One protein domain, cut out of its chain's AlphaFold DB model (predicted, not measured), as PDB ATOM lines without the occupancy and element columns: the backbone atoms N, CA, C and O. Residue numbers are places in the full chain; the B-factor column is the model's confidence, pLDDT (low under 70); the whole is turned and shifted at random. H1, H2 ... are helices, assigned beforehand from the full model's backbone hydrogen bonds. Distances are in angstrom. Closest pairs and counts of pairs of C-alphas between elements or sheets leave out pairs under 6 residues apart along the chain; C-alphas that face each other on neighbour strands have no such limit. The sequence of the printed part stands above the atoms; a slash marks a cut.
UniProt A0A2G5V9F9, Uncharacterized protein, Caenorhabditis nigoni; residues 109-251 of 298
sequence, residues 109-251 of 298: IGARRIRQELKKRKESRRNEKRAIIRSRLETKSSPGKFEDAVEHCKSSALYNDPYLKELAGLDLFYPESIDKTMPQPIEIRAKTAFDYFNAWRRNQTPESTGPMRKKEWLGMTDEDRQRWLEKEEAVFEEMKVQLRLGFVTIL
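What this domain is: This is residues 109 to 251 of the 298 residues of an uncharacterized protein of Caenorhabditis nigoni (UniProt A0A2G5V9F9). Two long helices, H1 and H6, make a narrow V, meeting near their last residues, with residues 109 to 121 of H1 sticking out; on the other side of H6, H2 and H3 lie near its later part, and H4 meets its earlier part with residues 193 to 197 alone and runs away from it about perpendicular, with H5 packed on H4. A long loop, residues 161 to 192, joins H3 to H4. The printed part has 143 residues with six named helices, H1 to H6 in chain order, and no named strand: all helix. It is compact, with a radius of gyration of the C-alphas of 16.7 A, and spans 47 by 36 by 22 A.

Where its parts are: H1, residues 109 to 139, is the longest helix at 44.9 A, with C-alpha 109 at (173.705, 141.399, 190.920). H6, residues 222 to 244, measures 33.1 A and ends with C-alpha 244 at (203.685, 139.167, 166.092). The shorter helices are H2, residues 146 to 155; H3, residues 157 to 160; H4, residues 193 to 204; and H5, residues 210 to 219.

How they stand to each other: H1 touches H6 with residues 129 to 136 alone, the same way at a shallow tilt of 21 degrees; the closest C-alphas, of Ile 132 and Arg 244, are 6.2 A apart. H4 touches H6 about perpendicular, at 81 degrees, closest at C-alphas 193 and 228, 5.0 A. H5 touches H4 at a steep tilt of 61 degrees, opposite ways, closest at C-alphas 213 and 198, 6.5 A. H3 is close to H6 but not clearly touching, with C-alphas 158 and 235 at 7.2 A; H2 and H6 are near each other. H1 and H4 are apart. Every O i to N i+4 pair is within hydrogen-bond range in H1, H2, H4, H5 and H6; H3 is too short for one.

The domain as a whole: The farthest C-alphas, of Ile 109 and Glu 147, are 51.1 A apart. The printed part has no cut. The link from H3 to H4 is long. Residues 168 to 169 and 190 have pLDDT under 70.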
ATOM      1  N   ILE A 109     173.893 141.751 192.338       74.31
ATOM      2  CA  ILE A 109     173.705 141.399 190.920       74.31
ATOM      3  C   ILE A 109     174.638 142.239 190.033       74.31
ATOM      4  O   ILE A 109     175.326 141.687 189.167       74.31
ATOM      5  N   GLY A 110     174.706 143.552 190.269       72.94
ATOM      6  CA  GLY A 110     175.591 144.470 189.546       72.94
ATOM      7  C   GLY A 110     177.068 144.116 189.721       72.94
ATOM      8  O   GLY A 110     177.792 143.937 188.739       72.94
ATOM      9  N   ALA A 111     177.512 143.900 190.961       79.81
ATOM     10  CA  ALA A 111     178.881 143.495 191.265       79.81
ATOM     11  C   ALA A 111     179.240 142.142 190.627       79.81
ATOM     12  O   ALA A 111     180.354 141.959 190.126       79.81
ATOM     13  N   ARG A 112     178.301 141.186 190.601       81.94
ATOM     14  CA  ARG A 112     178.501 139.888 189.942       81.94
ATOM     15  C   ARG A 112     178.666 140.036 188.431       81.94
ATOM     16  O   ARG A 112     179.555 139.390 187.873       81.94
ATOM     17  N   ARG A 113     177.869 140.897 187.786       82.31
ATOM     18  CA  ARG A 113     177.992 141.206 186.352       82.31
ATOM     19  C   ARG A 113     179.370 141.791 186.032       82.31
ATOM     20  O   ARG A 113     180.066 141.252 185.177       82.31
ATOM     21  N   ILE A 114     179.810 142.795 186.791       79.38
ATOM     22  CA  ILE A 114     181.125 143.437 186.606       79.38
ATOM     23  C   ILE A 114     182.267 142.417 186.748       79.38
ATOM     24  O   ILE A 114     183.185 142.377 185.929       79.38
ATOM     25  N   ARG A 115     182.205 141.528 187.752       82.12
ATOM     26  CA  ARG A 115     183.217 140.467 187.932       82.12
ATOM     27  C   ARG A 115     183.261 139.490 186.757       82.12
ATOM     28  O   ARG A 115     184.347 139.065 186.361       82.12
ATOM     29  N   GLN A 116     182.103 139.106 186.219       87.44
ATOM     30  CA  GLN A 116     182.027 138.214 185.060       87.44
ATOM     31  C   GLN A 116     182.600 138.871 183.805       87.44
ATOM     32  O   GLN A 116     183.355 138.232 183.076       87.44
ATOM     33  N   GLU A 117     182.294 140.144 183.588       84.25
ATOM     34  CA  GLU A 117     182.792 140.911 182.450       84.25
ATOM     35  C   GLU A 117     184.313 141.079 182.498       84.25
ATOM     36  O   GLU A 117     185.003 140.787 181.520       84.25
ATOM     37  N   LEU A 118     184.863 141.394 183.674       82.12
ATOM     38  CA  LEU A 118     186.310 141.440 183.878       82.12
ATOM     39  C   LEU A 118     186.966 140.076 183.619       82.12
ATOM     40  O   LEU A 118     188.020 140.001 182.985       82.12
ATOM     41  N   LYS A 119     186.342 138.983 184.080       87.25
ATOM     42  CA  LYS A 119     186.830 137.623 183.815       87.25
ATOM     43  C   LYS A 119     186.834 137.323 182.313       87.25
ATOM     44  O   LYS A 119     187.828 136.807 181.810       87.25
ATOM     45  N   LYS A 120     185.764 137.686 181.600       89.56
ATOM     46  CA  LYS A 120     185.649 137.513 180.147       89.56
ATOM     47  C   LYS A 120     186.714 138.319 179.398       89.56
ATOM     48  O   LYS A 120     187.353 137.767 178.510       89.56
ATOM     49  N   ARG A 121     186.967 139.576 179.785       85.62
ATOM     50  CA  ARG A 121     188.024 140.414 179.184       85.62
ATOM     51  C   ARG A 121     189.411 139.801 179.379       85.62
ATOM     52  O   ARG A 121     190.169 139.697 178.421       85.62
ATOM     53  N   LYS A 122     189.731 139.349 180.598       86.12
ATOM     54  CA  LYS A 122     191.015 138.686 180.891       86.12
ATOM     55  C   LYS A 122     191.212 137.422 180.051       86.12
ATOM     56  O   LYS A 122     192.295 137.218 179.511       86.12
ATOM     57  N   GLU A 123     190.165 136.612 179.916       89.44
ATOM     58  CA  GLU A 123     190.200 135.402 179.092       89.44
ATOM     59  C   GLU A 123     190.340 135.727 177.597       89.44
ATOM     60  O   GLU A 123     191.167 135.125 176.920       89.44
ATOM     61  N   SER A 124     189.610 136.729 177.091       90.81
ATOM     62  CA  SER A 124     189.737 137.207 175.704       90.81
ATOM     63  C   SER A 124     191.176 137.592 175.381       90.81
ATOM     64  O   SER A 124     191.765 137.062 174.444       90.81
ATOM     65  N   ARG A 125     191.792 138.426 176.226       90.56
ATOM     66  CA  ARG A 125     193.178 138.864 176.034       90.56
ATOM     67  C   ARG A 125     194.177 137.713 176.081       90.56
ATOM     68  O   ARG A 125     195.156 137.708 175.336       90.56
ATOM     69  N   ARG A 126     193.947 136.725 176.949       89.25
ATOM     70  CA  ARG A 126     194.758 135.503 176.990       89.25
ATOM     71  C   ARG A 126     194.651 134.719 175.682       89.25
ATOM     72  O   ARG A 126     195.674 134.284 175.157       89.25
ATOM     73  N   ASN A 127     193.438 134.567 175.162       91.25
ATOM     74  CA  ASN A 127     193.189 133.865 173.907       91.25
ATOM     75  C   ASN A 127     193.783 134.606 172.707       91.25
ATOM     76  O   ASN A 127     194.370 133.960 171.848       91.25
ATOM     77  N   GLU A 128     193.730 135.939 172.681       92.44
ATOM     78  CA  GLU A 128     194.393 136.750 171.652       92.44
ATOM     79  C   GLU A 128     195.914 136.540 171.647       92.44
ATOM     80  O   GLU A 128     196.492 136.267 170.595       92.44
ATOM     81  N   LYS A 129     196.566 136.590 172.820       91.81
ATOM     82  CA  LYS A 129     198.011 136.319 172.940       91.81
ATOM     83  C   LYS A 129     198.363 134.914 172.440       91.81
ATOM     84  O   LYS A 129     199.305 134.754 171.669       91.81
ATOM     85  N   ARG A 130     197.592 133.900 172.851       92.12
ATOM     86  CA  ARG A 130     197.778 132.509 172.403       92.12
ATOM     87  C   ARG A 130     197.578 132.348 170.900       92.12
ATOM     88  O   ARG A 130     198.373 131.667 170.267       92.12
ATOM     89  N   ALA A 131     196.563 132.990 170.325       92.94
ATOM     90  CA  ALA A 131     196.293 132.925 168.892       92.94
ATOM     91  C   ALA A 131     197.462 133.483 168.066       92.94
ATOM     92  O   ALA A 131     197.842 132.879 167.067       92.94
ATOM     93  N   ILE A 132     198.072 134.589 168.512       93.94
ATOM     94  CA  ILE A 132     199.266 135.154 167.868       93.94
ATOM     95  C   ILE A 132     200.437 134.166 167.935       93.94
ATOM     96  O   ILE A 132     201.062 133.893 166.914       93.94
ATOM     97  N   ILE A 133     200.708 133.593 169.112       91.12
ATOM     98  CA  ILE A 133     201.801 132.623 169.296       91.12
ATOM     99  C   ILE A 133     201.579 131.378 168.436       91.12
ATOM    100  O   ILE A 133     202.493 130.955 167.735       91.12
ATOM    101  N   ARG A 134     200.362 130.823 168.429       91.00
ATOM    102  CA  ARG A 134     200.005 129.676 167.588       91.00
ATOM    103  C   ARG A 134     200.259 129.969 166.113       91.00
ATOM    104  O   ARG A 134     200.953 129.203 165.457       91.00
ATOM    105  N   SER A 135     199.758 131.099 165.615       90.75
ATOM    106  CA  SER A 135     199.960 131.508 164.221       90.75
ATOM    107  C   SER A 135     201.448 131.630 163.868       90.75
ATOM    108  O   SER A 135     201.874 131.196 162.795       90.75
ATOM    109  N   ARG A 136     202.266 132.147 164.791       89.88
ATOM    110  CA  ARG A 136     203.723 132.243 164.638       89.88
ATOM    111  C   ARG A 136     204.392 130.867 164.535       89.88
ATOM    112  O   ARG A 136     205.247 130.651 163.679       89.88
ATOM    113  N   LEU A 137     203.979 129.927 165.388       87.62
ATOM    114  CA  LEU A 137     204.490 128.554 165.392       87.62
ATOM    115  C   LEU A 137     204.094 127.789 164.122       87.62
ATOM    116  O   LEU A 137     204.928 127.104 163.535       87.62
ATOM    117  N   GLU A 138     202.850 127.938 163.666       86.50
ATOM    118  CA  GLU A 138     202.340 127.294 162.448       86.50
ATOM    119  C   GLU A 138     203.056 127.793 161.187       86.50
ATOM    120  O   GLU A 138     203.405 127.004 160.309       86.50
ATOM    121  N   THR A 139     203.321 129.099 161.111       85.25
ATOM    122  CA  THR A 139     204.022 129.721 159.975       85.25
ATOM    123  C   THR A 139     205.539 129.548 160.024       85.25
ATOM    124  O   THR A 139     206.210 129.868 159.045       85.25
ATOM    125  N   LYS A 140     206.089 129.029 161.133       81.62
ATOM    126  CA  LYS A 140     207.537 128.909 161.376       81.62
ATOM    127  C   LYS A 140     208.284 130.221 161.111       81.62
ATOM    128  O   LYS A 140     209.411 130.207 160.616       81.62
ATOM    129  N   SER A 141     207.652 131.359 161.399       78.56
ATOM    130  CA  SER A 141     208.278 132.661 161.178       78.56
ATOM    131  C   SER A 141     209.542 132.781 162.029       78.56
ATOM    132  O   SER A 141     209.512 132.465 163.224       78.56
ATOM    133  N   SER A 142     210.631 133.265 161.435       80.06
ATOM    134  CA  SER A 142     211.859 133.562 162.171       80.06
ATOM    135  C   SER A 142     211.601 134.626 163.245       80.06
ATOM    136  O   SER A 142     210.841 135.563 162.982       80.06
ATOM    137  N   PRO A 143     212.233 134.528 164.427       85.62
ATOM    138  CA  PRO A 143     212.163 135.593 165.420       85.62
ATOM    139  C   PRO A 143     212.741 136.901 164.865       85.62
ATOM    140  O   PRO A 143     213.607 136.882 163.984       85.62
ATOM    141  N   GLY A 144     212.248 138.030 165.376       85.69
ATOM    142  CA  GLY A 144     212.756 139.350 165.013       85.69
ATOM    143  C   GLY A 144     214.201 139.545 165.475       85.69
ATOM    144  O   GLY A 144     214.667 138.876 166.403       85.69
ATOM    145  N   LYS A 145     214.926 140.464 164.830       92.62
ATOM    146  CA  LYS A 145     216.291 140.814 165.243       92.62
ATOM    147  C   LYS A 145     216.256 141.746 166.450       92.62
ATOM    148  O   LYS A 145     215.305 142.504 166.637       92.62
ATOM    149  N   PHE A 146     217.307 141.691 167.262       92.12
ATOM    150  CA  PHE A 146     217.415 142.521 168.458       92.12
ATOM    151  C   PHE A 146     217.483 144.014 168.099       92.12
ATOM    152  O   PHE A 146     216.844 144.836 168.745       92.12
ATOM    153  N   GLU A 147     218.213 144.365 167.040       93.25
ATOM    154  CA  GLU A 147     218.363 145.744 166.568       93.25
ATOM    155  C   GLU A 147     217.016 146.343 166.140       93.25
ATOM    156  O   GLU A 147     216.678 147.448 166.568       93.25
ATOM    157  N   ASP A 148     216.221 145.578 165.387       94.19
ATOM    158  CA  ASP A 148     214.878 145.971 164.951       94.19
ATOM    159  C   ASP A 148     213.957 146.193 166.166       94.19
ATOM    160  O   ASP A 148     213.191 147.156 166.217       94.19
ATOM    161  N   ALA A 149     214.061 145.332 167.187       93.12
ATOM    162  CA  ALA A 149     213.300 145.470 168.426       93.12
ATOM    163  C   ALA A 149     213.686 146.741 169.201       93.12
ATOM    164  O   ALA A 149     212.818 147.445 169.720       93.12
ATOM    165  N   VAL A 150     214.978 147.078 169.249       92.69
ATOM    166  CA  VAL A 150     215.469 148.316 169.874       92.69
ATOM    167  C   VAL A 150     214.974 149.552 169.123       92.69
ATOM    168  O   VAL A 150     214.562 150.525 169.756       92.69
ATOM    169  N   GLU A 151     214.995 149.540 167.790       93.94
ATOM    170  CA  GLU A 151     214.475 150.639 166.969       93.94
ATOM    171  C   GLU A 151     212.962 150.821 167.152       93.94
ATOM    172  O   GLU A 151     212.476 151.939 167.365       93.94
ATOM    173  N   HIS A 152     212.219 149.714 167.184       93.62
ATOM    174  CA  HIS A 152     210.792 149.711 167.498       93.62
ATOM    175  C   HIS A 152     210.510 150.319 168.880       93.62
ATOM    176  O   HIS A 152     209.616 151.149 169.035       93.62
ATOM    177  N   CYS A 153     211.316 149.993 169.891       89.62
ATOM    178  CA  CYS A 153     211.157 150.579 171.225       89.62
ATOM    179  C   CYS A 153     211.424 152.086 171.252       89.62
ATOM    180  O   CYS A 153     210.698 152.821 171.915       89.62
ATOM    181  N   LYS A 154     212.430 152.565 170.510       89.12
ATOM    182  CA  LYS A 154     212.744 154.002 170.421       89.12
ATOM    183  C   LYS A 154     211.625 154.805 169.755       89.12
ATOM    184  O   LYS A 154     211.393 155.953 170.129       89.12
ATOM    185  N   SER A 155     210.957 154.208 168.771       89.31
ATOM    186  CA  SER A 155     209.867 154.836 168.014       89.31
ATOM    187  C   SER A 155     208.501 154.728 168.698       89.31
ATOM    188  O   SER A 155     207.634 155.571 168.463       89.31
ATOM    189  N   SER A 156     208.291 153.736 169.566       88.38
ATOM    190  CA  SER A 156     207.014 153.553 170.257       88.38
ATOM    191  C   SER A 156     206.795 154.614 171.344       88.38
ATOM    192  O   SER A 156     207.621 154.842 172.232       88.38
ATOM    193  N   ALA A 157     205.629 155.266 171.295       88.25
ATOM    194  CA  ALA A 157     205.246 156.317 172.239       88.25
ATOM    195  C   ALA A 157     205.171 155.818 173.693       88.25
ATOM    196  O   ALA A 157     205.357 156.600 174.622       88.25
ATOM    197  N   LEU A 158     204.947 154.515 173.900       87.56
ATOM    198  CA  LEU A 158     204.821 153.915 175.229       87.56
ATOM    199  C   LEU A 158     206.116 153.956 176.038       87.56
ATOM    200  O   LEU A 158     206.067 154.177 177.245       87.56
ATOM    201  N   TYR A 159     207.269 153.792 175.388       83.94
ATOM    202  CA  TYR A 159     208.569 153.871 176.064       83.94
ATOM    203  C   TYR A 159     208.978 155.312 176.388       83.94
ATOM    204  O   TYR A 159     209.868 155.536 177.206       83.94
ATOM    205  N   ASN A 160     208.301 156.291 175.785       85.00
ATOM    206  CA  ASN A 160     208.489 157.713 176.055       85.00
ATOM    207  C   ASN A 160     207.438 158.278 177.033       85.00
ATOM    208  O   ASN A 160     207.536 159.441 177.423       85.00
ATOM    209  N   ASP A 161     206.450 157.478 177.454       87.44
ATOM    210  CA  ASP A 161     205.412 157.904 178.396       87.44
ATOM    211  C   ASP A 161     206.015 158.089 179.807       87.44
ATOM    212  O   ASP A 161     206.572 157.137 180.363       87.44
ATOM    213  N   PRO A 162     205.884 159.272 180.441       86.19
ATOM    214  CA  PRO A 162     206.494 159.561 181.744       86.19
ATOM    215  C   PRO A 162     205.963 158.687 182.892       86.19
ATOM    216  O   PRO A 162     206.607 158.574 183.933       86.19
ATOM    217  N   TYR A 163     204.797 158.060 182.734       85.81
ATOM    218  CA  TYR A 163     204.218 157.156 183.725       85.81
ATOM    219  C   TYR A 163     204.670 155.708 183.539       85.81
ATOM    220  O   TYR A 163     204.638 154.943 184.505       85.81
ATOM    221  N   LEU A 164     205.045 155.320 182.316       85.62
ATOM    222  CA  LEU A 164     205.354 153.932 181.960       85.62
ATOM    223  C   LEU A 164     206.849 153.681 181.742       85.62
ATOM    224  O   LEU A 164     207.308 152.583 182.039       85.62
ATOM    225  N   LYS A 165     207.610 154.683 181.288       80.88
ATOM    226  CA  LYS A 165     209.028 154.571 180.910       80.88
ATOM    227  C   LYS A 165     209.900 153.897 181.970       80.88
ATOM    228  O   LYS A 165     210.755 153.086 181.643       80.88
ATOM    229  N   GLU A 166     209.679 154.228 183.237       76.81
ATOM    230  CA  GLU A 166     210.488 153.734 184.360       76.81
ATOM    231  C   GLU A 166     209.898 152.477 185.018       76.81
ATOM    232  O   GLU A 166     210.395 151.997 186.040       76.81
ATOM    233  N   LEU A 167     208.799 151.935 184.481       77.75
ATOM    234  CA  LEU A 167     208.156 150.767 185.066       77.75
ATOM    235  C   LEU A 167     208.900 149.497 184.690       77.75
ATOM    236  O   LEU A 167     208.811 148.999 183.567       77.75
ATOM    237  N   ALA A 168     209.536 148.895 185.691       67.19
ATOM    238  CA  ALA A 168     210.019 147.534 185.576       67.19
ATOM    239  C   ALA A 168     208.853 146.582 185.242       67.19
ATOM    240  O   ALA A 168     207.837 146.496 185.949       67.19
ATOM    241  N   GLY A 169     209.026 145.846 184.146       68.12
ATOM    242  CA  GLY A 169     208.147 144.765 183.736       68.12
ATOM    243  C   GLY A 169     206.839 145.219 183.105       68.12
ATOM    244  O   GLY A 169     205.803 144.711 183.499       68.12
ATOM    245  N   LEU A 170     206.820 146.087 182.094       77.12
ATOM    246  CA  LEU A 170     205.619 146.318 181.261       77.12
ATOM    247  C   LEU A 170     205.126 145.065 180.495       77.12
ATOM    248  O   LEU A 170     204.234 145.154 179.662       77.12
ATOM    249  N   ASP A 171     205.691 143.893 180.789       83.81
ATOM    250  CA  ASP A 171     205.603 142.657 180.018       83.81
ATOM    251  C   ASP A 171     206.017 142.864 178.540       83.81
ATOM    252  O   ASP A 171     205.725 142.037 177.693       83.81
ATOM    253  N   LEU A 172     206.715 143.954 178.213       89.12
ATOM    254  CA  LEU A 172     207.221 144.271 176.876       89.12
ATOM    255  C   LEU A 172     208.714 143.934 176.758       89.12
ATOM    256  O   LEU A 172     209.369 143.626 177.756       89.12
ATOM    257  N   PHE A 173     209.241 144.018 175.538       91.38
ATOM    258  CA  PHE A 173     210.665 143.918 175.241       91.38
ATOM    259  C   PHE A 173     211.468 144.880 176.121       91.38
ATOM    260  O   PHE A 173     211.125 146.056 176.262       91.38
ATOM    261  N   TYR A 174     212.547 144.377 176.714       90.06
ATOM    262  CA  TYR A 174     213.414 145.164 177.574       90.06
ATOM    263  C   TYR A 174     214.770 145.357 176.884       90.06
ATOM    264  O   TYR A 174     215.576 144.424 176.856       90.06
ATOM    265  N   PRO A 175     215.041 146.549 176.315       87.69
ATOM    266  CA  PRO A 175     216.250 146.789 175.524       87.69
ATOM    267  C   PRO A 175     217.537 146.738 176.355       87.69
ATOM    268  O   PRO A 175     218.614 146.506 175.812       87.69
ATOM    269  N   GLU A 176     217.432 146.956 177.665       87.12
ATOM    270  CA  GLU A 176     218.552 146.946 178.610       87.12
ATOM    271  C   GLU A 176     218.796 145.556 179.224       87.12
ATOM    272  O   GLU A 176     219.602 145.418 180.146       87.12
ATOM    273  N   SER A 177     218.111 144.508 178.751       84.25
ATOM    274  CA  SER A 177     218.357 143.155 179.241       84.25
ATOM    275  C   SER A 177     219.802 142.728 178.965       84.25
ATOM    276  O   SER A 177     220.377 142.979 177.904       84.25
ATOM    277  N   ILE A 178     220.391 142.024 179.934       83.94
ATOM    278  CA  ILE A 178     221.721 141.419 179.776       83.94
ATOM    279  C   ILE A 178     221.663 140.320 178.709       83.94
ATOM    280  O   ILE A 178     222.568 140.185 177.887       83.94
ATOM    281  N   ASP A 179     220.577 139.547 178.717       85.44
ATOM    282  CA  ASP A 179     220.319 138.515 177.727       85.44
ATOM    283  C   ASP A 179     219.673 139.118 176.472       85.44
ATOM    284  O   ASP A 179     218.574 139.672 176.533       85.44
ATOM    285  N   LYS A 180     220.363 139.003 175.335       88.44
ATOM    286  CA  LYS A 180     219.908 139.479 174.020       88.44
ATOM    287  C   LYS A 180     219.313 138.359 173.160       88.44
ATOM    288  O   LYS A 180     219.206 138.516 171.945       88.44
ATOM    289  N   THR A 181     218.976 137.216 173.758       90.19
ATOM    290  CA  THR A 181     218.286 136.133 173.052       90.19
ATOM    291  C   THR A 181     216.934 136.600 172.511       90.19
ATOM    292  O   THR A 181     216.194 137.340 173.160       90.19
ATOM    293  N   MET A 182     216.626 136.162 171.288       92.19
ATOM    294  CA  MET A 182     215.387 136.494 170.588       92.19
ATOM    295  C   MET A 182     214.613 135.215 170.257       92.19
ATOM    296  O   MET A 182     215.209 134.269 169.731       92.19
ATOM    297  N   PRO A 183     213.296 135.168 170.513       92.88
ATOM    298  CA  PRO A 183     212.486 136.201 171.171       92.88
ATOM    299  C   PRO A 183     212.777 136.296 172.682       92.88
ATOM    300  O   PRO A 183     213.014 135.275 173.326       92.88
ATOM    301  N   GLN A 184     212.682 137.495 173.267       92.00
ATOM    302  CA  GLN A 184     212.864 137.668 174.712       92.00
ATOM    303  C   GLN A 184     211.721 137.005 175.501       92.00
ATOM    304  O   GLN A 184     210.544 137.261 175.212       92.00
ATOM    305  N   PRO A 185     212.019 136.176 176.516       91.25
ATOM    306  CA  PRO A 185     210.990 135.560 177.334       91.25
ATOM    307  C   PRO A 185     210.386 136.577 178.309       91.25
ATOM    308  O   PRO A 185     211.088 137.201 179.101       91.25
ATOM    309  N   ILE A 186     209.059 136.694 178.292       89.31
ATOM    310  CA  ILE A 186     208.294 137.536 179.217       89.31
ATOM    311  C   ILE A 186     207.344 136.693 180.073       89.31
ATOM    312  O   ILE A 186     206.856 135.630 179.671       89.31
ATOM    313  N   GLU A 187     207.058 137.176 181.282       80.44
ATOM    314  CA  GLU A 187     206.139 136.506 182.196       80.44
ATOM    315  C   GLU A 187     204.665 136.701 181.807       80.44
ATOM    316  O   GLU A 187     204.242 137.731 181.282       80.44
ATOM    317  N   ILE A 188     203.830 135.714 182.147       70.31
ATOM    318  CA  ILE A 188     202.376 135.824 181.993       70.31
ATOM    319  C   ILE A 188     201.817 136.616 183.162       70.31
ATOM    320  O   ILE A 188     201.365 136.043 184.158       70.31
ATOM    321  N   ARG A 189     201.780 137.938 183.024       70.94
ATOM    322  CA  ARG A 189     201.019 138.788 183.934       70.94
ATOM    323  C   ARG A 189     199.841 139.400 183.179       70.94
ATOM    324  O   ARG A 189     199.947 139.949 182.088       70.94
ATOM    325  N   ALA A 190     198.646 139.214 183.736       62.69
ATOM    326  CA  ALA A 190     197.453 139.917 183.280       62.69
ATOM    327  C   ALA A 190     197.356 141.211 184.086       62.69
ATOM    328  O   ALA A 190     196.643 141.257 185.091       62.69
ATOM    329  N   LYS A 191     198.133 142.216 183.675       80.44
ATOM    330  CA  LYS A 191     198.172 143.516 184.342       80.44
ATOM    331  C   LYS A 191     196.931 144.332 184.015       80.44
ATOM    332  O   LYS A 191     196.499 144.404 182.868       80.44
ATOM    333  N   THR A 192     196.358 144.907 185.058       87.31
ATOM    334  CA  THR A 192     195.247 145.853 185.005       87.31
ATOM    335  C   THR A 192     195.766 147.284 185.117       87.31
ATOM    336  O   THR A 192     196.892 147.510 185.560       87.31
ATOM    337  N   ALA A 193     194.929 148.265 184.796       90.06
ATOM    338  CA  ALA A 193     195.193 149.685 185.007       90.06
ATOM    339  C   ALA A 193     195.655 149.984 186.442       90.06
ATOM    340  O   ALA A 193     196.612 150.729 186.652       90.06
ATOM    341  N   PHE A 194     195.044 149.320 187.430       90.62
ATOM    342  CA  PHE A 194     195.466 149.423 188.824       90.62
ATOM    343  C   PHE A 194     196.878 148.873 189.056       90.62
ATOM    344  O   PHE A 194     197.615 149.431 189.863       90.62
ATOM    345  N   ASP A 195     197.282 147.806 188.365       89.62
ATOM    346  CA  ASP A 195     198.629 147.244 188.505       89.62
ATOM    347  C   ASP A 195     199.695 148.201 187.963       89.62
ATOM    348  O   ASP A 195     200.739 148.355 188.602       89.62
ATOM    349  N   TYR A 196     199.417 148.880 186.843       89.56
ATOM    350  CA  TYR A 196     200.293 149.922 186.296       89.56
ATOM    351  C   TYR A 196     200.372 151.134 187.219       89.56
ATOM    352  O   TYR A 196     201.473 151.547 187.577       89.56
ATOM    353  N   PHE A 197     199.230 151.630 187.699       91.50
ATOM    354  CA  PHE A 197     199.194 152.698 188.698       91.50
ATOM    355  C   PHE A 197     199.992 152.323 189.952       91.50
ATOM    356  O   PHE A 197     200.816 153.089 190.438       91.50
ATOM    357  N   ASN A 198     199.785 151.114 190.467       89.62
ATOM    358  CA  ASN A 198     200.448 150.616 191.663       89.62
ATOM    359  C   ASN A 198     201.963 150.436 191.454       89.62
ATOM    360  O   ASN A 198     202.727 150.588 192.405       89.62
ATOM    361  N   ALA A 199     202.409 150.081 190.247       88.50
ATOM    362  CA  ALA A 199     203.828 150.018 189.899       88.50
ATOM    363  C   ALA A 199     204.444 151.422 189.815       88.50
ATOM    364  O   ALA A 199     205.441 151.690 190.478       88.50
ATOM    365  N   TRP A 200     203.794 152.345 189.107       90.38
ATOM    366  CA  TRP A 200     204.223 153.741 189.025       90.38
ATOM    367  C   TRP A 200     204.297 154.403 190.391       90.38
ATOM    368  O   TRP A 200     205.307 155.004 190.755       90.38
ATOM    369  N   ARG A 201     203.264 154.213 191.210       89.81
ATOM    370  CA  ARG A 201     203.209 154.815 192.536       89.81
ATOM    371  C   ARG A 201     204.265 154.247 193.480       89.81
ATOM    372  O   ARG A 201     204.728 154.966 194.357       89.81
ATOM    373  N   ARG A 202     204.671 152.984 193.296       87.00
ATOM    374  CA  ARG A 202     205.811 152.391 194.012       87.00
ATOM    375  C   ARG A 202     207.128 153.080 193.671       87.00
ATOM    376  O   ARG A 202     207.897 153.329 194.587       87.00
ATOM    377  N   ASN A 203     207.356 153.409 192.403       85.75
ATOM    378  CA  ASN A 203     208.578 154.095 191.985       85.75
ATOM    379  C   ASN A 203     208.617 155.543 192.493       85.75
ATOM    380  O   ASN A 203     209.658 156.012 192.934       85.75
ATOM    381  N   GLN A 204     207.470 156.228 192.491       86.06
ATOM    382  CA  GLN A 204     207.364 157.612 192.968       86.06
ATOM    383  C   GLN A 204     207.450 157.734 194.492       86.06
ATOM    384  O   GLN A 204     207.974 158.709 195.024       86.06
ATOM    385  N   THR A 205     206.869 156.784 195.225       85.06
ATOM    386  CA  THR A 205     206.844 156.818 196.692       85.06
ATOM    387  C   THR A 205     206.979 155.394 197.235       85.06
ATOM    388  O   THR A 205     205.968 154.745 197.538       85.06
ATOM    389  N   PRO A 206     208.220 154.885 197.363       81.88
ATOM    390  CA  PRO A 206     208.485 153.509 197.793       81.88
ATOM    391  C   PRO A 206     207.902 153.183 199.172       81.88
ATOM    392  O   PRO A 206     207.453 152.062 199.409       81.88
ATOM    393  N   GLU A 207     207.835 154.185 200.052       83.25
ATOM    394  CA  GLU A 207     207.293 154.088 201.412       83.25
ATOM    395  C   GLU A 207     205.772 153.878 201.450       83.25
ATOM    396  O   GLU A 207     205.217 153.444 202.462       83.25
ATOM    397  N   SER A 208     205.069 154.156 200.346       80.44
ATOM    398  CA  SER A 208     203.629 153.950 200.296       80.44
ATOM    399  C   SER A 208     203.309 152.465 200.472       80.44
ATOM    400  O   SER A 208     203.827 151.592 199.774       80.44
ATOM    401  N   THR A 209     202.364 152.151 201.352       87.50
ATOM    402  CA  THR A 209     201.893 150.772 201.520       87.50
ATOM    403  C   THR A 209     200.846 150.411 200.459       87.50
ATOM    404  O   THR A 209     200.212 151.279 199.853       87.50
ATOM    405  N   GLY A 210     200.631 149.111 200.223       86.38
ATOM    406  CA  GLY A 210     199.586 148.627 199.308       86.38
ATOM    407  C   GLY A 210     198.177 149.162 199.626       86.38
ATOM    408  O   GLY A 210     197.497 149.626 198.708       86.38
ATOM    409  N   PRO A 211     197.733 149.164 200.899       90.12
ATOM    410  CA  PRO A 211     196.451 149.751 201.291       90.12
ATOM    411  C   PRO A 211     196.335 151.249 200.986       90.12
ATOM    412  O   PRO A 211     195.279 151.686 200.529       90.12
ATOM    413  N   MET A 212     197.408 152.023 201.181       88.88
ATOM    414  CA  MET A 212     197.428 153.458 200.864       88.88
ATOM    415  C   MET A 212     197.226 153.701 199.367       88.88
ATOM    416  O   MET A 212     196.331 154.455 198.993       88.88
ATOM    417  N   ARG A 213     197.954 152.972 198.509       90.75
ATOM    418  CA  ARG A 213     197.788 153.069 197.047       90.75
ATOM    419  C   ARG A 213     196.394 152.659 196.595       90.75
ATOM    420  O   ARG A 213     195.812 153.280 195.716       90.75
ATOM    421  N   LYS A 214     195.815 151.626 197.211       91.62
ATOM    422  CA  LYS A 214     194.437 151.222 196.908       91.62
ATOM    423  C   LYS A 214     193.432 152.314 197.282       91.62
ATOM    424  O   LYS A 214     192.487 152.537 196.533       91.62
ATOM    425  N   LYS A 215     193.625 152.985 198.419       92.12
ATOM    426  CA  LYS A 215     192.779 154.109 198.835       92.12
ATOM    427  C   LYS A 215     192.903 155.285 197.866       92.12
ATOM    428  O   LYS A 215     191.885 155.848 197.493       92.12
ATOM    429  N   GLU A 216     194.121 155.600 197.431       92.19
ATOM    430  CA  GLU A 216     194.385 156.628 196.420       92.19
ATOM    431  C   GLU A 216     193.678 156.305 195.101       92.19
ATOM    432  O   GLU A 216     192.904 157.119 194.614       92.19
ATOM    433  N   TRP A 217     193.827 155.080 194.591       92.62
ATOM    434  CA  TRP A 217     193.132 154.621 193.386       92.62
ATOM    435  C   TRP A 217     191.607 154.748 193.478       92.62
ATOM    436  O   TRP A 217     190.956 155.183 192.533       92.62
ATOM    437  N   LEU A 218     191.021 154.362 194.616       91.62
ATOM    438  CA  LEU A 218     189.576 154.476 194.835       91.62
ATOM    439  C   LEU A 218     189.115 155.932 194.993       91.62
ATOM    440  O   LEU A 218     187.951 156.218 194.734       91.62
ATOM    441  N   GLY A 219     190.006 156.825 195.424       90.06
ATOM    442  CA  GLY A 219     189.754 158.259 195.541       90.06
ATOM    443  C   GLY A 219     190.010 159.053 194.257       90.06
ATOM    444  O   GLY A 219     189.688 160.237 194.225       90.06
ATOM    445  N   MET A 220     190.576 158.438 193.212       93.19
ATOM    446  CA  MET A 220     190.808 159.096 191.924       93.19
ATOM    447  C   MET A 220     189.496 159.411 191.205       93.19
ATOM    448  O   MET A 220     188.535 158.628 191.253       93.19
ATOM    449  N   THR A 221     189.496 160.523 190.465       93.94
ATOM    450  CA  THR A 221     188.386 160.868 189.574       93.94
ATOM    451  C   THR A 221     188.246 159.825 188.465       93.94
ATOM    452  O   THR A 221     189.159 159.030 188.201       93.94
ATOM    453  N   ASP A 222     187.074 159.786 187.836       92.31
ATOM    454  CA  ASP A 222     186.831 158.845 186.745       92.31
ATOM    455  C   ASP A 222     187.726 159.159 185.535       92.31
ATOM    456  O   ASP A 222     188.202 158.229 184.888       92.31
ATOM    457  N   GLU A 223     188.056 160.431 185.283       93.50
ATOM    458  CA  GLU A 223     188.961 160.844 184.201       93.50
ATOM    459  C   GLU A 223     190.388 160.325 184.412       93.50
ATOM    460  O   GLU A 223     191.014 159.809 183.485       93.50
ATOM    461  N   ASP A 224     190.912 160.407 185.637       92.88
ATOM    462  CA  ASP A 224     192.250 159.893 185.929       92.88
ATOM    463  C   ASP A 224     192.293 158.365 185.873       92.88
ATOM    464  O   ASP A 224     193.240 157.787 185.329       92.88
ATOM    465  N   ARG A 225     191.245 157.687 186.359       92.19
ATOM    466  CA  ARG A 225     191.118 156.230 186.196       92.19
ATOM    467  C   ARG A 225     191.020 155.837 184.723       92.19
ATOM    468  O   ARG A 225     191.627 154.840 184.327       92.19
ATOM    469  N   GLN A 226     190.333 156.633 183.907       93.00
ATOM    470  CA  GLN A 226     190.222 156.421 182.467       93.00
ATOM    471  C   GLN A 226     191.586 156.508 181.767       93.00
ATOM    472  O   GLN A 226     191.918 155.624 180.978       93.00
ATOM    473  N   ARG A 227     192.444 157.465 182.136       93.19
ATOM    474  CA  ARG A 227     193.820 157.555 181.608       93.19
ATOM    475  C   ARG A 227     194.658 156.308 181.896       93.19
ATOM    476  O   ARG A 227     195.505 155.928 181.088       93.19
ATOM    477  N   TRP A 228     194.464 155.668 183.050       93.38
ATOM    478  CA  TRP A 228     195.145 154.407 183.367       93.38
ATOM    479  C   TRP A 228     194.580 153.222 182.581       93.38
ATOM    480  O   TRP A 228     195.340 152.329 182.208       93.38
ATOM    481  N   LEU A 229     193.275 153.215 182.300       92.12
ATOM    482  CA  LEU A 229     192.648 152.214 181.430       92.12
ATOM    483  C   LEU A 229     193.145 152.328 179.983       92.12
ATOM    484  O   LEU A 229     193.395 151.309 179.344       92.12
ATOM    485  N   GLU A 230     193.346 153.546 179.484       93.19
ATOM    486  CA  GLU A 230     193.932 153.790 178.160       93.19
ATOM    487  C   GLU A 230     195.377 153.295 178.079       93.19
ATOM    488  O   GLU A 230     195.738 152.608 177.125       93.19
ATOM    489  N   LYS A 231     196.188 153.548 179.115       92.12
ATOM    490  CA  LYS A 231     197.550 152.998 179.219       92.12
ATOM    491  C   LYS A 231     197.555 151.472 179.254       92.12
ATOM    492  O   LYS A 231     198.374 150.847 178.588       92.12
ATOM    493  N   GLU A 232     196.636 150.864 180.008       92.19
ATOM    494  CA  GLU A 232     196.483 149.406 180.044       92.19
ATOM    495  C   GLU A 232     196.212 148.837 178.645       92.19
ATOM    496  O   GLU A 232     196.806 147.823 178.271       92.19
ATOM    497  N   GLU A 233     195.322 149.473 177.883       92.44
ATOM    498  CA  GLU A 233     195.003 149.048 176.520       92.44
ATOM    499  C   GLU A 233     196.183 149.260 175.569       92.44
ATOM    500  O   GLU A 233     196.533 148.346 174.828       92.44
ATOM    501  N   ALA A 234     196.855 150.409 175.641       92.50
ATOM    502  CA  ALA A 234     197.999 150.710 174.790       92.50
ATOM    503  C   ALA A 234     199.152 149.711 175.003       92.50
ATOM    504  O   ALA A 234     199.676 149.166 174.033       92.50
ATOM    505  N   VAL A 235     199.486 149.376 176.258       92.38
ATOM    506  CA  VAL A 235     200.490 148.338 176.557       92.38
ATOM    507  C   VAL A 235     200.050 146.970 176.027       92.38
ATOM    508  O   VAL A 235     200.872 146.195 175.538       92.38
ATOM    509  N   PHE A 236     198.756 146.649 176.093       92.38
ATOM    510  CA  PHE A 236     198.243 145.392 175.553       92.38
ATOM    511  C   PHE A 236     198.315 145.322 174.018       92.38
ATOM    512  O   PHE A 236     198.649 144.266 173.477       92.38
ATOM    513  N   GLU A 237     198.038 146.413 173.311       93.62
ATOM    514  CA  GLU A 237     198.187 146.470 171.852       93.62
ATOM    515  C   GLU A 237     199.655 146.367 171.423       93.62
ATOM    516  O   GLU A 237     199.992 145.564 170.552       93.62
ATOM    517  N   GLU A 238     200.544 147.092 172.096       93.75
ATOM    518  CA  GLU A 238     201.988 147.041 171.857       93.75
ATOM    519  C   GLU A 238     202.553 145.634 172.081       93.75
ATOM    520  O   GLU A 238     203.265 145.093 171.237       93.75
ATOM    521  N   MET A 239     202.136 144.970 173.158       93.00
ATOM    522  CA  MET A 239     202.438 143.560 173.402       93.00
ATOM    523  C   MET A 239     202.052 142.674 172.212       93.00
ATOM    524  O   MET A 239     202.814 141.791 171.816       93.00
ATOM    525  N   LYS A 240     200.855 142.864 171.638       93.62
ATOM    526  CA  LYS A 240     200.413 142.070 170.483       93.62
ATOM    527  C   LYS A 240     201.311 142.310 169.274       93.62
ATOM    528  O   LYS A 240     201.625 141.351 168.571       93.62
ATOM    529  N   VAL A 241     201.726 143.552 169.039       94.12
ATOM    530  CA  VAL A 241     202.675 143.893 167.971       94.12
ATOM    531  C   VAL A 241     204.008 143.180 168.197       94.12
ATOM    532  O   VAL A 241     204.450 142.441 167.321       94.12
ATOM    533  N   GLN A 242     204.594 143.286 169.388       94.25
ATOM    534  CA  GLN A 242     205.878 142.650 169.703       94.25
ATOM    535  C   GLN A 242     205.822 141.115 169.641       94.25
ATOM    536  O   GLN A 242     206.777 140.481 169.190       94.25
ATOM    537  N   LEU A 243     204.699 140.498 170.034       94.00
ATOM    538  CA  LEU A 243     204.483 139.053 169.878       94.00
ATOM    539  C   LEU A 243     204.455 138.635 168.400       94.00
ATOM    540  O   LEU A 243     205.068 137.623 168.047       94.00
ATOM    541  N   ARG A 244     203.767 139.410 167.545       93.69
ATOM    542  CA  ARG A 244     203.685 139.167 166.092       93.69
ATOM    543  C   ARG A 244     205.038 139.330 165.409       93.69
ATOM    544  O   ARG A 244     205.384 138.507 164.572       93.69
ATOM    545  N   LEU A 245     205.793 140.358 165.791       93.00
ATOM    546  CA  LEU A 245     207.139 140.620 165.273       93.00
ATOM    547  C   LEU A 245     208.189 139.642 165.819       93.00
ATOM    548  O   LEU A 245     209.327 139.633 165.363       93.00
ATOM    549  N   GLY A 246     207.823 138.809 166.797       93.31
ATOM    550  CA  GLY A 246     208.751 137.860 167.402       93.31
ATOM    551  C   GLY A 246     209.833 138.538 168.236       93.31
ATOM    552  O   GLY A 246     210.919 137.982 168.368       93.31
ATOM    553  N   PHE A 247     209.558 139.725 168.783       94.31
ATOM    554  CA  PHE A 247     210.468 140.395 169.710       94.31
ATOM    555  C   PHE A 247     210.390 139.796 171.106       94.31
ATOM    556  O   PHE A 247     211.406 139.616 171.771       94.31
ATOM    557  N   VAL A 248     209.178 139.426 171.516       93.50
ATOM    558  CA  VAL A 248     208.910 138.772 172.795       93.50
ATOM    559  C   VAL A 248     208.201 137.439 172.597       93.50
ATOM    560  O   VAL A 248     207.559 137.174 171.569       93.50
ATOM    561  N   THR A 249     208.309 136.575 173.598       92.69
ATOM    562  CA  THR A 249     207.553 135.330 173.669       92.69
ATOM    563  C   THR A 249     207.070 135.043 175.076       92.69
ATOM    564  O   THR A 249     207.682 135.422 176.073       92.69
ATOM    565  N   ILE A 250     205.968 134.310 175.155       91.94
ATOM    566  CA  ILE A 250     205.423 133.817 176.408       91.94
ATOM    567  C   ILE A 250     205.704 132.319 176.463       91.94
ATOM    568  O   ILE A 250     204.921 131.527 175.937       91.94
ATOM    569  N   LEU A 251     206.796 131.933 177.132       86.75
ATOM    570  CA  LEU A 251     207.307 130.554 177.122       86.75
ATOM    571  C   LEU A 251     206.245 129.513 177.481       86.75
ATOM    572  O   LEU A 251     206.121 128.497 176.809       86.75
TER     573      LEU A 251